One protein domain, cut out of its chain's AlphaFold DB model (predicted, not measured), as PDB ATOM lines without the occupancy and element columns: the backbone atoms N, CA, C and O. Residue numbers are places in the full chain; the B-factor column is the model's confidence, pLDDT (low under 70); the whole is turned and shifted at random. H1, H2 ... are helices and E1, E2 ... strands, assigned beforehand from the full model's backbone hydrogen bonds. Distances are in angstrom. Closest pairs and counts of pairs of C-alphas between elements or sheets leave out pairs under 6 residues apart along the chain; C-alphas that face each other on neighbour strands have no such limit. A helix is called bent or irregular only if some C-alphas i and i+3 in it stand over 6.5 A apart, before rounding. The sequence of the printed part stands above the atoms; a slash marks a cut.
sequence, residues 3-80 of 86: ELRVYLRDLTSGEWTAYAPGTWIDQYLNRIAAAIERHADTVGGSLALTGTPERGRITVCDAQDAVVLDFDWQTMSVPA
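Overview. This is residues 3 to 80 of the 86 residues of an uncharacterized protein of Mycobacteroides abscessus subsp. abscessus (UniProt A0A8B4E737). A twisted sheet of five strands has one long helix, H1, packed along one face, two layers drawn out as a rod. 78 residues are printed, ordered E1, E2, H1, E3, E4, E5; the antiparallel sheet runs E2 E1 E5 E4 E3. The class is mixed; it is compact, radius of gyration of the C-alphas 13.2 A, spanning 45 by 21 by 17 A.

Along the chain. Find C-alpha 67 at (-48.074, -27.578, -25.149); from there E5, residues 67 to 79, runs 34.6 A, bending by 50 degrees at residue 76. E1 is residues 3 to 10, from (-33.317, -51.365, -42.890), E2 16 to 19, E3 46 to 52, E4 55 to 61. H1, residues 21 to 40, 29.0 A, is only just irregular: C-alphas 22 and 25 are 6.53 A apart.

Arrangement. E3, E4 and E5 form a meander, each strand the antiparallel neighbour of the one before; look at N 50 and O 57, 2.9 A, and N 58 and O 71, 2.8 A. E1 neighbours E5 at N 7 and O 74, 2.9 A, and forms a hairpin with E2 at N 8 and O 17, 2.8 A. H1 is on the sheet, height 8.8 A, along the strands, at 18 degrees to E4 on the local plane; their closest C-alphas, His 39 and Val 60, are 6.1 A apart. In H1, 14 of 16 O i to N i+4 pairs are within hydrogen-bond range.

Size, cuts and confidence. The farthest C-alphas, Gly 44 and Ala 80, are 45.6 A apart. The printed part has no cut, its five links are tight, and no printed residue is under 70 in pLDDT.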
ATOM      1  N   GLU A   3     -34.090 -52.145 -43.845       91.38
ATOM      2  CA  GLU A   3     -33.317 -51.365 -42.890       91.38
ATOM      3  C   GLU A   3     -34.260 -50.854 -41.796       91.38
ATOM      4  O   GLU A   3     -35.398 -50.476 -42.074       91.38
ATOM      5  N   LEU A   4     -33.807 -50.839 -40.544       93.19
ATOM      6  CA  LEU A   4     -34.568 -50.221 -39.460       93.19
ATOM      7  C   LEU A   4     -34.305 -48.717 -39.443       93.19
ATOM      8  O   LEU A   4     -33.157 -48.276 -39.506       93.19
ATOM      9  N   ARG A   5     -35.369 -47.930 -39.307       96.25
ATOM     10  CA  ARG A   5     -35.310 -46.478 -39.120       96.25
ATOM     11  C   ARG A   5     -36.213 -46.077 -37.974       96.25
ATOM     12  O   ARG A   5     -37.294 -46.638 -37.818       96.25
ATOM     13  N   VAL A   6     -35.779 -45.097 -37.191       97.62
ATOM     14  CA  VAL A   6     -36.635 -44.464 -36.188       97.62
ATOM     15  C   VAL A   6     -37.101 -43.134 -36.730       97.62
ATOM     16  O   VAL A   6     -36.284 -42.278 -37.065       97.62
ATOM     17  N   TYR A   7     -38.412 -42.980 -36.830       97.94
ATOM     18  CA  TYR A   7     -39.044 -41.739 -37.230       97.94
ATOM     19  C   TYR A   7     -39.492 -41.016 -35.977       97.94
ATOM     20  O   TYR A   7     -40.303 -41.548 -35.227       97.94
ATOM     21  N   LEU A   8     -38.945 -39.828 -35.758       98.12
ATOM     22  CA  LEU A   8     -39.397 -38.885 -34.753       98.12
ATOM     23  C   LEU A   8     -40.165 -37.776 -35.461       98.12
ATOM     24  O   LEU A   8     -39.706 -37.253 -36.479       98.12
ATOM     25  N   ARG A   9     -41.309 -37.402 -34.907       98.44
ATOM     26  CA  ARG A   9     -42.078 -36.249 -35.345       98.44
ATOM     27  C   ARG A   9     -42.218 -35.265 -34.202       98.44
ATOM     28  O   ARG A   9     -42.529 -35.641 -33.078       98.44
ATOM     29  N   ASP A  10     -42.015 -34.001 -34.529       97.88
ATOM     30  CA  ASP A  10     -42.453 -32.876 -33.723       97.88
ATOM     31  C   ASP A  10     -43.933 -32.615 -34.007       97.88
ATOM     32  O   ASP A  10     -44.320 -32.318 -35.136       97.88
ATOM     33  N   LEU A  11     -44.779 -32.763 -32.997       97.44
ATOM     34  CA  LEU A  11     -46.220 -32.555 -33.116       97.44
ATOM     35  C   LEU A  11     -46.607 -31.076 -33.038       97.44
ATOM     36  O   LEU A  11     -47.704 -30.723 -33.466       97.44
ATOM     37  N   THR A  12     -45.717 -30.216 -32.537       96.25
ATOM     38  CA  THR A  12     -45.948 -28.769 -32.469       96.25
ATOM     39  C   THR A  12     -45.706 -28.095 -33.817       96.25
ATOM     40  O   THR A  12     -46.472 -27.218 -34.212       96.25
ATOM     41  N   SER A  13     -44.679 -28.535 -34.551       96.06
ATOM     42  CA  SER A  13     -44.312 -27.993 -35.868       96.06
ATOM     43  C   SER A  13     -44.755 -28.874 -37.043       96.06
ATOM     44  O   SER A  13     -44.915 -28.383 -38.159       96.06
ATOM     45  N   GLY A  14     -44.975 -30.171 -36.814       94.94
ATOM     46  CA  GLY A  14     -45.239 -31.166 -37.855       94.94
ATOM     47  C   GLY A  14     -43.980 -31.708 -38.541       94.94
ATOM     48  O   GLY A  14     -44.101 -32.508 -39.474       94.94
ATOM     49  N   GLU A  15     -42.783 -31.292 -38.115       97.50
ATOM     50  CA  GLU A  15     -41.522 -31.724 -38.713       97.50
ATOM     51  C   GLU A  15     -41.204 -33.192 -38.415       97.50
ATOM     52  O   GLU A  15     -41.430 -33.699 -37.317       97.50
ATOM     53  N   TRP A  16     -40.618 -33.871 -39.403       97.50
ATOM     54  CA  TRP A  16     -40.168 -35.254 -39.288       97.50
ATOM     55  C   TRP A  16     -38.651 -35.336 -39.360       97.50
ATOM     56  O   TRP A  16     -38.023 -34.768 -40.253       97.50
ATOM     57  N   THR A  17     -38.064 -36.121 -38.464       97.12
ATOM     58  CA  THR A  17     -36.646 -36.477 -38.480       97.12
ATOM     59  C   THR A  17     -36.504 -37.992 -38.442       97.12
ATOM     60  O   THR A  17     -37.171 -38.670 -37.663       97.12
ATOM     61  N   ALA A  18     -35.621 -38.537 -39.276       96.19
ATOM     62  CA  ALA A  18     -35.333 -39.965 -39.306       96.19
ATOM     63  C   ALA A  18     -33.919 -40.242 -38.796       96.19
ATOM     64  O   ALA A  18     -32.955 -39.603 -39.222       96.19
ATOM     65  N   TYR A  19     -33.787 -41.247 -37.937       96.44
ATOM     66  CA  TYR A  19     -32.516 -41.688 -37.374       96.44
ATOM     67  C   TYR A  19     -32.226 -43.144 -37.737       96.44
ATOM     68  O   TYR A  19     -33.129 -43.979 -37.848       96.44
ATOM     69  N   ALA A  20     -30.941 -43.458 -37.905       95.00
ATOM     70  CA  ALA A  20     -30.478 -44.839 -37.848       95.00
ATOM     71  C   ALA A  20     -30.530 -45.336 -36.386       95.00
ATOM     72  O   ALA A  20     -30.288 -44.533 -35.480       95.00
ATOM     73  N   PRO A  21     -30.771 -46.638 -36.127       91.94
ATOM     74  CA  PRO A  21     -30.905 -47.165 -34.767       91.94
ATOM     75  C   PRO A  21     -29.698 -46.864 -33.872       91.94
ATOM     76  O   PRO A  21     -29.871 -46.509 -32.711       91.94
ATOM     77  N   GLY A  22     -28.483 -46.935 -34.428       92.06
ATOM     78  CA  GLY A  22     -27.252 -46.657 -33.682       92.06
ATOM     79  C   GLY A  22     -27.144 -45.215 -33.181       92.06
ATOM     80  O   GLY A  22     -26.602 -44.988 -32.111       92.06
ATOM     81  N   THR A  23     -27.696 -44.244 -33.915       95.94
ATOM     82  CA  THR A  23     -27.721 -42.828 -33.502       95.94
ATOM     83  C   THR A  23     -28.928 -42.514 -32.620       95.94
ATOM     84  O   THR A  23     -28.910 -41.551 -31.857       95.94
ATOM     85  N   TRP A  24     -29.999 -43.300 -32.734       96.81
ATOM     86  CA  TRP A  24     -31.258 -43.005 -32.065       96.81
ATOM     87  C   TRP A  24     -31.157 -43.062 -30.541       96.81
ATOM     88  O   TRP A  24     -31.755 -42.219 -29.890       96.81
ATOM     89  N   ILE A  25     -30.393 -43.990 -29.964       94.81
ATOM     90  CA  ILE A  25     -30.305 -44.116 -28.499       94.81
ATOM     91  C   ILE A  25     -29.771 -42.834 -27.847       94.81
ATOM     92  O   ILE A  25     -30.363 -42.349 -26.882       94.81
ATOM     93  N   ASP A  26     -28.724 -42.236 -28.412       96.31
ATOM     94  CA  ASP A  26     -28.190 -40.964 -27.913       96.31
ATOM     95  C   ASP A  26     -29.208 -39.831 -28.093       96.31
ATOM     96  O   ASP A  26     -29.424 -39.016 -27.196       96.31
ATOM     97  N   GLN A  27     -29.889 -39.797 -29.242       97.38
ATOM     98  CA  GLN A  27     -30.913 -38.791 -29.520       97.38
ATOM     99  C   GLN A  27     -32.111 -38.925 -28.581       97.38
ATOM    100  O   GLN A  27     -32.574 -37.919 -28.061       97.38
ATOM    101  N   TYR A  28     -32.573 -40.140 -28.305       96.88
ATOM    102  CA  TYR A  28     -33.648 -40.434 -27.366       96.88
ATOM    103  C   TYR A  28     -33.351 -39.856 -25.977       96.88
ATOM    104  O   TYR A  28     -34.170 -39.116 -25.428       96.88
ATOM    105  N   LEU A  29     -32.151 -40.112 -25.444       96.88
ATOM    106  CA  LEU A  29     -31.724 -39.560 -24.157       96.88
ATOM    107  C   LEU A  29     -31.639 -38.029 -24.195       96.88
ATOM    108  O   LEU A  29     -32.132 -37.372 -23.279       96.88
ATOM    109  N   ASN A  30     -31.104 -37.455 -25.277       96.75
ATOM    110  CA  ASN A  30     -31.043 -36.002 -25.451       96.75
ATOM    111  C   ASN A  30     -32.439 -35.359 -25.513       96.75
ATOM    112  O   ASN A  30     -32.640 -34.286 -24.951       96.75
ATOM    113  N   ARG A  31     -33.425 -36.000 -26.159       96.50
ATOM    114  CA  ARG A  31     -34.811 -35.498 -26.204       96.50
ATOM    115  C   ARG A  31     -35.476 -35.543 -24.833       96.50
ATOM    116  O   ARG A  31     -36.179 -34.599 -24.483       96.50
ATOM    117  N   ILE A  32     -35.233 -36.596 -24.053       97.50
ATOM    118  CA  ILE A  32     -35.730 -36.686 -22.673       97.50
ATOM    119  C   ILE A  32     -35.093 -35.605 -21.801       97.50
ATOM    120  O   ILE A  32     -35.814 -34.906 -21.096       97.50
ATOM    121  N   ALA A  33     -33.771 -35.433 -21.875       97.81
ATOM    122  CA  ALA A  33     -33.069 -34.394 -21.126       97.81
ATOM    123  C   ALA A  33     -33.615 -32.996 -21.463       97.81
ATOM    124  O   ALA A  33     -34.011 -32.263 -20.561       97.81
ATOM    125  N   ALA A  34     -33.759 -32.677 -22.753       96.31
ATOM    126  CA  ALA A  34     -34.314 -31.403 -23.204       96.31
ATOM    127  C   ALA A  34     -35.762 -31.176 -22.732       96.31
ATOM    128  O   ALA A  34     -36.149 -30.047 -22.435       96.31
ATOM    129  N   ALA A  35     -36.579 -32.229 -22.649       97.31
ATOM    130  CA  ALA A  35     -37.935 -32.122 -22.123       97.31
ATOM    131  C   ALA A  35     -37.963 -31.884 -20.608       97.31
ATOM    132  O   ALA A  35     -38.783 -31.095 -20.148       97.31
ATOM    133  N   ILE A  36     -37.067 -32.517 -19.844       97.00
ATOM    134  CA  ILE A  36     -36.916 -32.263 -18.402       97.00
ATOM    135  C   ILE A  36     -36.464 -30.819 -18.165       97.00
ATOM    136  O   ILE A  36     -37.050 -30.131 -17.334       97.00
ATOM    137  N   GLU A  37     -35.465 -30.347 -18.915       96.19
ATOM    138  CA  GLU A  37     -35.005 -28.954 -18.858       96.19
ATOM    139  C   GLU A  37     -36.150 -27.991 -19.183       96.19
ATOM    140  O   GLU A  37     -36.446 -27.093 -18.399       96.19
ATOM    141  N   ARG A  38     -36.882 -28.241 -20.277       95.56
ATOM    142  CA  ARG A  38     -38.027 -27.407 -20.647       95.56
ATOM    143  C   ARG A  38     -39.134 -27.438 -19.598       95.56
ATOM    144  O   ARG A  38     -39.760 -26.413 -19.362       95.56
ATOM    145  N   HIS A  39     -39.401 -28.591 -18.987       96.94
ATOM    146  CA  HIS A  39     -40.397 -28.714 -17.920       96.94
ATOM    147  C   HIS A  39     -39.998 -27.905 -16.686       96.94
ATOM    148  O   HIS A  39     -40.852 -27.221 -16.123       96.94
ATOM    149  N   ALA A  40     -38.716 -27.905 -16.312       94.88
ATOM    150  CA  ALA A  40     -38.220 -27.105 -15.196       94.88
ATOM    151  C   ALA A  40     -38.490 -25.599 -15.389       94.88
ATOM    152  O   ALA A  40     -38.826 -24.915 -14.422       94.88
ATOM    153  N   ASP A  41     -38.450 -25.112 -16.633       94.31
ATOM    154  CA  ASP A  41     -38.748 -23.714 -16.977       94.31
ATOM    155  C   ASP A  41     -40.245 -23.352 -16.887       94.31
ATOM    156  O   ASP A  41     -40.592 -22.172 -16.848       94.31
ATOM    157  N   THR A  42     -41.154 -24.335 -16.839       92.94
ATOM    158  CA  THR A  42     -42.609 -24.070 -16.838       92.94
ATOM    159  C   THR A  42     -43.179 -23.631 -15.489       92.94
ATOM    160  O   THR A  42     -44.275 -23.083 -15.458       92.94
ATOM    161  N   VAL A  43     -42.472 -23.892 -14.380       88.62
ATOM    162  CA  VAL A  43     -42.883 -23.571 -12.996       88.62
ATOM    163  C   VAL A  43     -44.349 -23.945 -12.706       88.62
ATOM    164  O   VAL A  43     -45.217 -23.093 -12.532       88.62
ATOM    165  N   GLY A  44     -44.623 -25.252 -12.625       88.69
ATOM    166  CA  GLY A  44     -45.957 -25.793 -12.316       88.69
ATOM    167  C   GLY A  44     -46.672 -26.456 -13.494       88.69
ATOM    168  O   GLY A  44     -47.791 -26.932 -13.322       88.69
ATOM    169  N   GLY A  45     -46.024 -26.528 -14.659       96.50
ATOM    170  CA  GLY A  45     -46.483 -27.332 -15.786       96.50
ATOM    171  C   GLY A  45     -46.303 -28.838 -15.575       96.50
ATOM    172  O   GLY A  45     -45.905 -29.311 -14.503       96.50
ATOM    173  N   SER A  46     -46.566 -29.615 -16.623       97.69
ATOM    174  CA  SER A  46     -46.520 -31.079 -16.584       97.69
ATOM    175  C   SER A  46     -45.589 -31.665 -17.643       97.69
ATOM    176  O   SER A  46     -45.376 -31.083 -18.705       97.69
ATOM    177  N   LEU A  47     -45.034 -32.839 -17.340       97.94
ATOM    178  CA  LEU A  47     -44.256 -33.654 -18.267       97.94
ATOM    179  C   LEU A  47     -44.854 -35.057 -18.292       97.94
ATOM    180  O   LEU A  47     -44.995 -35.703 -17.252       97.94
ATOM    181  N   ALA A  48     -45.168 -35.540 -19.488       98.19
ATOM    182  CA  ALA A  48     -45.612 -36.902 -19.731       98.19
ATOM    183  C   ALA A  48     -44.633 -37.596 -20.681       98.19
ATOM    184  O   ALA A  48     -44.397 -37.126 -21.791       98.19
ATOM    185  N   LEU A  49     -44.093 -38.737 -20.258       97.88
ATOM    186  CA  LEU A  49     -43.283 -39.630 -21.085       97.88
ATOM    187  C   LEU A  49     -43.945 -41.008 -21.097       97.88
ATOM    188  O   LEU A  49     -44.219 -41.580 -20.043       97.88
ATOM    189  N   THR A  50     -44.206 -41.540 -22.287       97.81
ATOM    190  CA  THR A  50     -44.876 -42.834 -22.470       97.81
ATOM    191  C   THR A  50     -44.161 -43.684 -23.514       97.81
ATOM    192  O   THR A  50     -43.587 -43.156 -24.467       97.81
ATOM    193  N   GLY A  51     -44.240 -45.008 -23.363       95.62
ATOM    194  CA  GLY A  51     -43.694 -45.972 -24.320       95.62
ATOM    195  C   GLY A  51     -42.274 -46.444 -23.997       95.62
ATOM    196  O   GLY A  51     -41.877 -46.510 -22.835       95.62
ATOM    197  N   THR A  52     -41.543 -46.826 -25.039       95.75
ATOM    198  CA  THR A  52     -40.177 -47.368 -24.999       95.75
ATOM    199  C   THR A  52     -39.287 -46.626 -26.003       95.75
ATOM    200  O   THR A  52     -39.797 -45.857 -26.827       95.75
ATOM    201  N   PRO A  53     -37.961 -46.858 -26.010       95.75
ATOM    202  CA  PRO A  53     -37.087 -46.290 -27.035       95.75
ATOM    203  C   PRO A  53     -37.537 -46.602 -28.471       95.75
ATOM    204  O   PRO A  53     -37.332 -45.792 -29.360       95.75
ATOM    205  N   GLU A  54     -38.203 -47.725 -28.728       96.38
ATOM    206  CA  GLU A  54     -38.663 -48.112 -30.068       96.38
ATOM    207  C   GLU A  54     -39.966 -47.425 -30.487       96.38
ATOM    208  O   GLU A  54     -40.225 -47.259 -31.679       96.38
ATOM    209  N   ARG A  55     -40.819 -47.051 -29.530       97.75
ATOM    210  CA  ARG A  55     -42.056 -46.315 -29.797       97.75
ATOM    211  C   ARG A  55     -42.542 -45.617 -28.543       97.75
ATOM    212  O   ARG A  55     -42.780 -46.268 -27.527       97.75
ATOM    213  N   GLY A  56     -42.814 -44.328 -28.650       98.19
ATOM    214  CA  GLY A  56     -43.307 -43.562 -27.519       98.19
ATOM    215  C   GLY A  56     -43.657 -42.133 -27.877       98.19
ATOM    216  O   GLY A  56     -43.702 -41.757 -29.050       98.19
ATOM    217  N   ARG A  57     -43.955 -41.362 -26.836       98.50
ATOM    218  CA  ARG A  57     -44.252 -39.937 -26.928       98.50
ATOM    219  C   ARG A  57     -43.778 -39.229 -25.674       98.50
ATOM    220  O   ARG A  57     -43.906 -39.772 -24.573       98.50
ATOM    221  N   ILE A  58     -43.276 -38.017 -25.854       98.62
ATOM    222  CA  ILE A  58     -42.954 -37.090 -24.782       98.62
ATOM    223  C   ILE A  58     -43.667 -35.768 -25.025       98.62
ATOM    224  O   ILE A  58     -43.573 -35.204 -26.111       98.62
ATOM    225  N   THR A  59     -44.371 -35.288 -24.009       98.56
ATOM    226  CA  THR A  59     -45.122 -34.035 -24.058       98.56
ATOM    227  C   THR A  59     -44.813 -33.224 -22.808       98.56
ATOM    228  O   THR A  59     -44.781 -33.767 -21.702       98.56
ATOM    229  N   VAL A  60     -44.589 -31.927 -22.985       98.44
ATOM    230  CA  VAL A  60     -44.439 -30.951 -21.906       98.44
ATOM    231  C   VAL A  60     -45.485 -29.866 -22.103       98.44
ATOM    232  O   VAL A  60     -45.579 -29.285 -23.189       98.44
ATOM    233  N   CYS A  61     -46.234 -29.582 -21.044       98.19
ATOM    234  CA  CYS A  61     -47.180 -28.476 -20.983       98.19
ATOM    235  C   CYS A  61     -46.731 -27.453 -19.939       98.19
ATOM    236  O   CYS A  61     -46.141 -27.834 -18.925       98.19
ATOM    237  N   ASP A  62     -47.022 -26.175 -20.169       97.12
ATOM    238  CA  ASP A  62     -46.835 -25.130 -19.164       97.12
ATOM    239  C   ASP A  62     -47.933 -25.141 -18.082       97.12
ATOM    240  O   ASP A  62     -48.810 -26.008 -18.069       97.12
ATOM    241  N   ALA A  63     -47.869 -24.203 -17.131       96.00
ATOM    242  CA  ALA A  63     -48.824 -24.103 -16.025       96.00
ATOM    243  C   ALA A  63     -50.252 -23.700 -16.463       96.00
ATOM    244  O   ALA A  63     -51.175 -23.716 -15.649       96.00
ATOM    245  N   GLN A  64     -50.437 -23.330 -17.731       96.19
ATOM    246  CA  GLN A  64     -51.708 -22.985 -18.360       96.19
ATOM    247  C   GLN A  64     -52.177 -24.088 -19.322       96.19
ATOM    248  O   GLN A  64     -53.070 -23.853 -20.138       96.19
ATOM    249  N   ASP A  65     -51.580 -25.282 -19.227       94.94
ATOM    250  CA  ASP A  65     -51.819 -26.448 -20.081       94.94
ATOM    251  C   ASP A  65     -51.469 -26.235 -21.569       94.94
ATOM    252  O   ASP A  65     -51.858 -27.038 -22.424       94.94
ATOM    253  N   ALA A  66     -50.698 -25.198 -21.915       96.56
ATOM    254  CA  ALA A  66     -50.234 -25.011 -23.285       96.56
ATOM    255  C   ALA A  66     -49.062 -25.952 -23.586       96.56
ATOM    256  O   ALA A  66     -48.091 -26.032 -22.835       96.56
ATOM    257  N   VAL A  67     -49.133 -26.659 -24.714       97.25
ATOM    258  CA  VAL A  67     -48.074 -27.578 -25.149       97.25
ATOM    259  C   VAL A  67     -46.854 -26.781 -25.607       97.25
ATOM    260  O   VAL A  67     -46.928 -26.017 -26.568       97.25
ATOM    261  N   VAL A  68     -45.714 -26.993 -24.947       96.44
ATOM    262  CA  VAL A  68     -44.447 -26.302 -25.248       96.44
ATOM    263  C   VAL A  68     -43.401 -27.213 -25.896       96.44
ATOM    264  O   VAL A  68     -42.422 -26.720 -26.463       96.44
ATOM    265  N   LEU A  69     -43.586 -28.531 -25.808       97.69
ATOM    266  CA  LEU A  69     -42.772 -29.549 -26.471       97.69
ATOM    267  C   LEU A  69     -43.615 -30.808 -26.640       97.69
ATOM    268  O   LEU A  69     -44.236 -31.258 -25.679       97.69
ATOM    269  N   ASP A  70     -43.628 -31.388 -27.836       98.31
ATOM    270  CA  ASP A  70     -44.380 -32.612 -28.093       98.31
ATOM    271  C   ASP A  70     -43.737 -33.412 -29.222       98.31
ATOM    272  O   ASP A  70     -43.744 -32.986 -30.375       98.31
ATOM    273  N   PHE A  71     -43.165 -34.565 -28.885       98.50
ATOM    274  CA  PHE A  71     -42.569 -35.475 -29.855       98.50
ATOM    275  C   PHE A  71     -43.180 -36.856 -29.732       98.50
ATOM    276  O   PHE A  71     -43.242 -37.401 -28.630       98.50
ATOM    277  N   ASP A  72     -43.526 -37.471 -30.858       98.44
ATOM    278  CA  ASP A  72     -43.752 -38.910 -30.934       98.44
ATOM    279  C   ASP A  72     -42.706 -39.586 -31.815       98.44
ATOM    280  O   ASP A  72     -42.086 -38.971 -32.684       98.44
ATOM    281  N   TRP A  73     -42.448 -40.863 -31.543       98.44
ATOM    282  CA  TRP A  73     -41.522 -41.644 -32.349       98.44
ATOM    283  C   TRP A  73     -41.978 -43.078 -32.533       98.44
ATOM    284  O   TRP A  73     -42.705 -43.652 -31.715       98.44
ATOM    285  N   GLN A  74     -41.502 -43.668 -33.624       97.81
ATOM    286  CA  GLN A  74     -41.730 -45.062 -33.949       97.81
ATOM    287  C   GLN A  74     -40.604 -45.626 -34.820       97.81
ATOM    288  O   GLN A  74     -40.229 -45.052 -35.845       97.81
ATOM    289  N   THR A  75     -40.112 -46.804 -34.446       96.88
ATOM    290  CA  THR A  75     -39.237 -47.627 -35.280       96.88
ATOM    291  C   THR A  75     -40.048 -48.342 -36.357       96.88
ATOM    292  O   THR A  75     -41.071 -48.971 -36.076       96.88
ATOM    293  N   MET A  76     -39.571 -48.277 -37.596       95.06
ATOM    294  CA  MET A  76     -40.166 -48.943 -38.750       95.06
ATOM    295  C   MET A  76     -39.091 -49.650 -39.577       95.06
ATOM    296  O   MET A  76     -37.972 -49.155 -39.719       95.06
ATOM    297  N   SER A  77     -39.455 -50.794 -40.153       93.69
ATOM    298  CA  SER A  77     -38.679 -51.426 -41.221       93.69
ATOM    299  C   SER A  77     -38.990 -50.729 -42.537       93.69
ATOM    300  O   SER A  77     -40.159 -50.593 -42.903       93.69
ATOM    301  N   VAL A  78     -37.958 -50.304 -43.255       90.44
ATOM    302  CA  VAL A  78     -38.082 -49.699 -44.581       90.44
ATOM    303  C   VAL A  78     -37.290 -50.494 -45.613       90.44
ATOM    304  O   VAL A  78     -36.245 -51.052 -45.276       90.44
ATOM    305  N   PRO A  79     -37.738 -50.550 -46.878       87.50
ATOM    306  CA  PRO A  79     -36.970 -51.210 -47.924       87.50
ATOM    307  C   PRO A  79     -35.593 -50.553 -48.056       87.50
ATOM    308  O   PRO A  79     -35.516 -49.338 -48.248       87.50
ATOM    309  N   ALA A  80     -34.502 -51.325 -47.990       75.44
ATOM    310  CA  ALA A  80     -33.184 -50.753 -48.260       75.44
ATOM    311  C   ALA A  80     -33.150 -50.226 -49.699       75.44
ATOM    312  O   ALA A  80     -33.409 -50.969 -50.655       75.44
TER     313      ALA A  80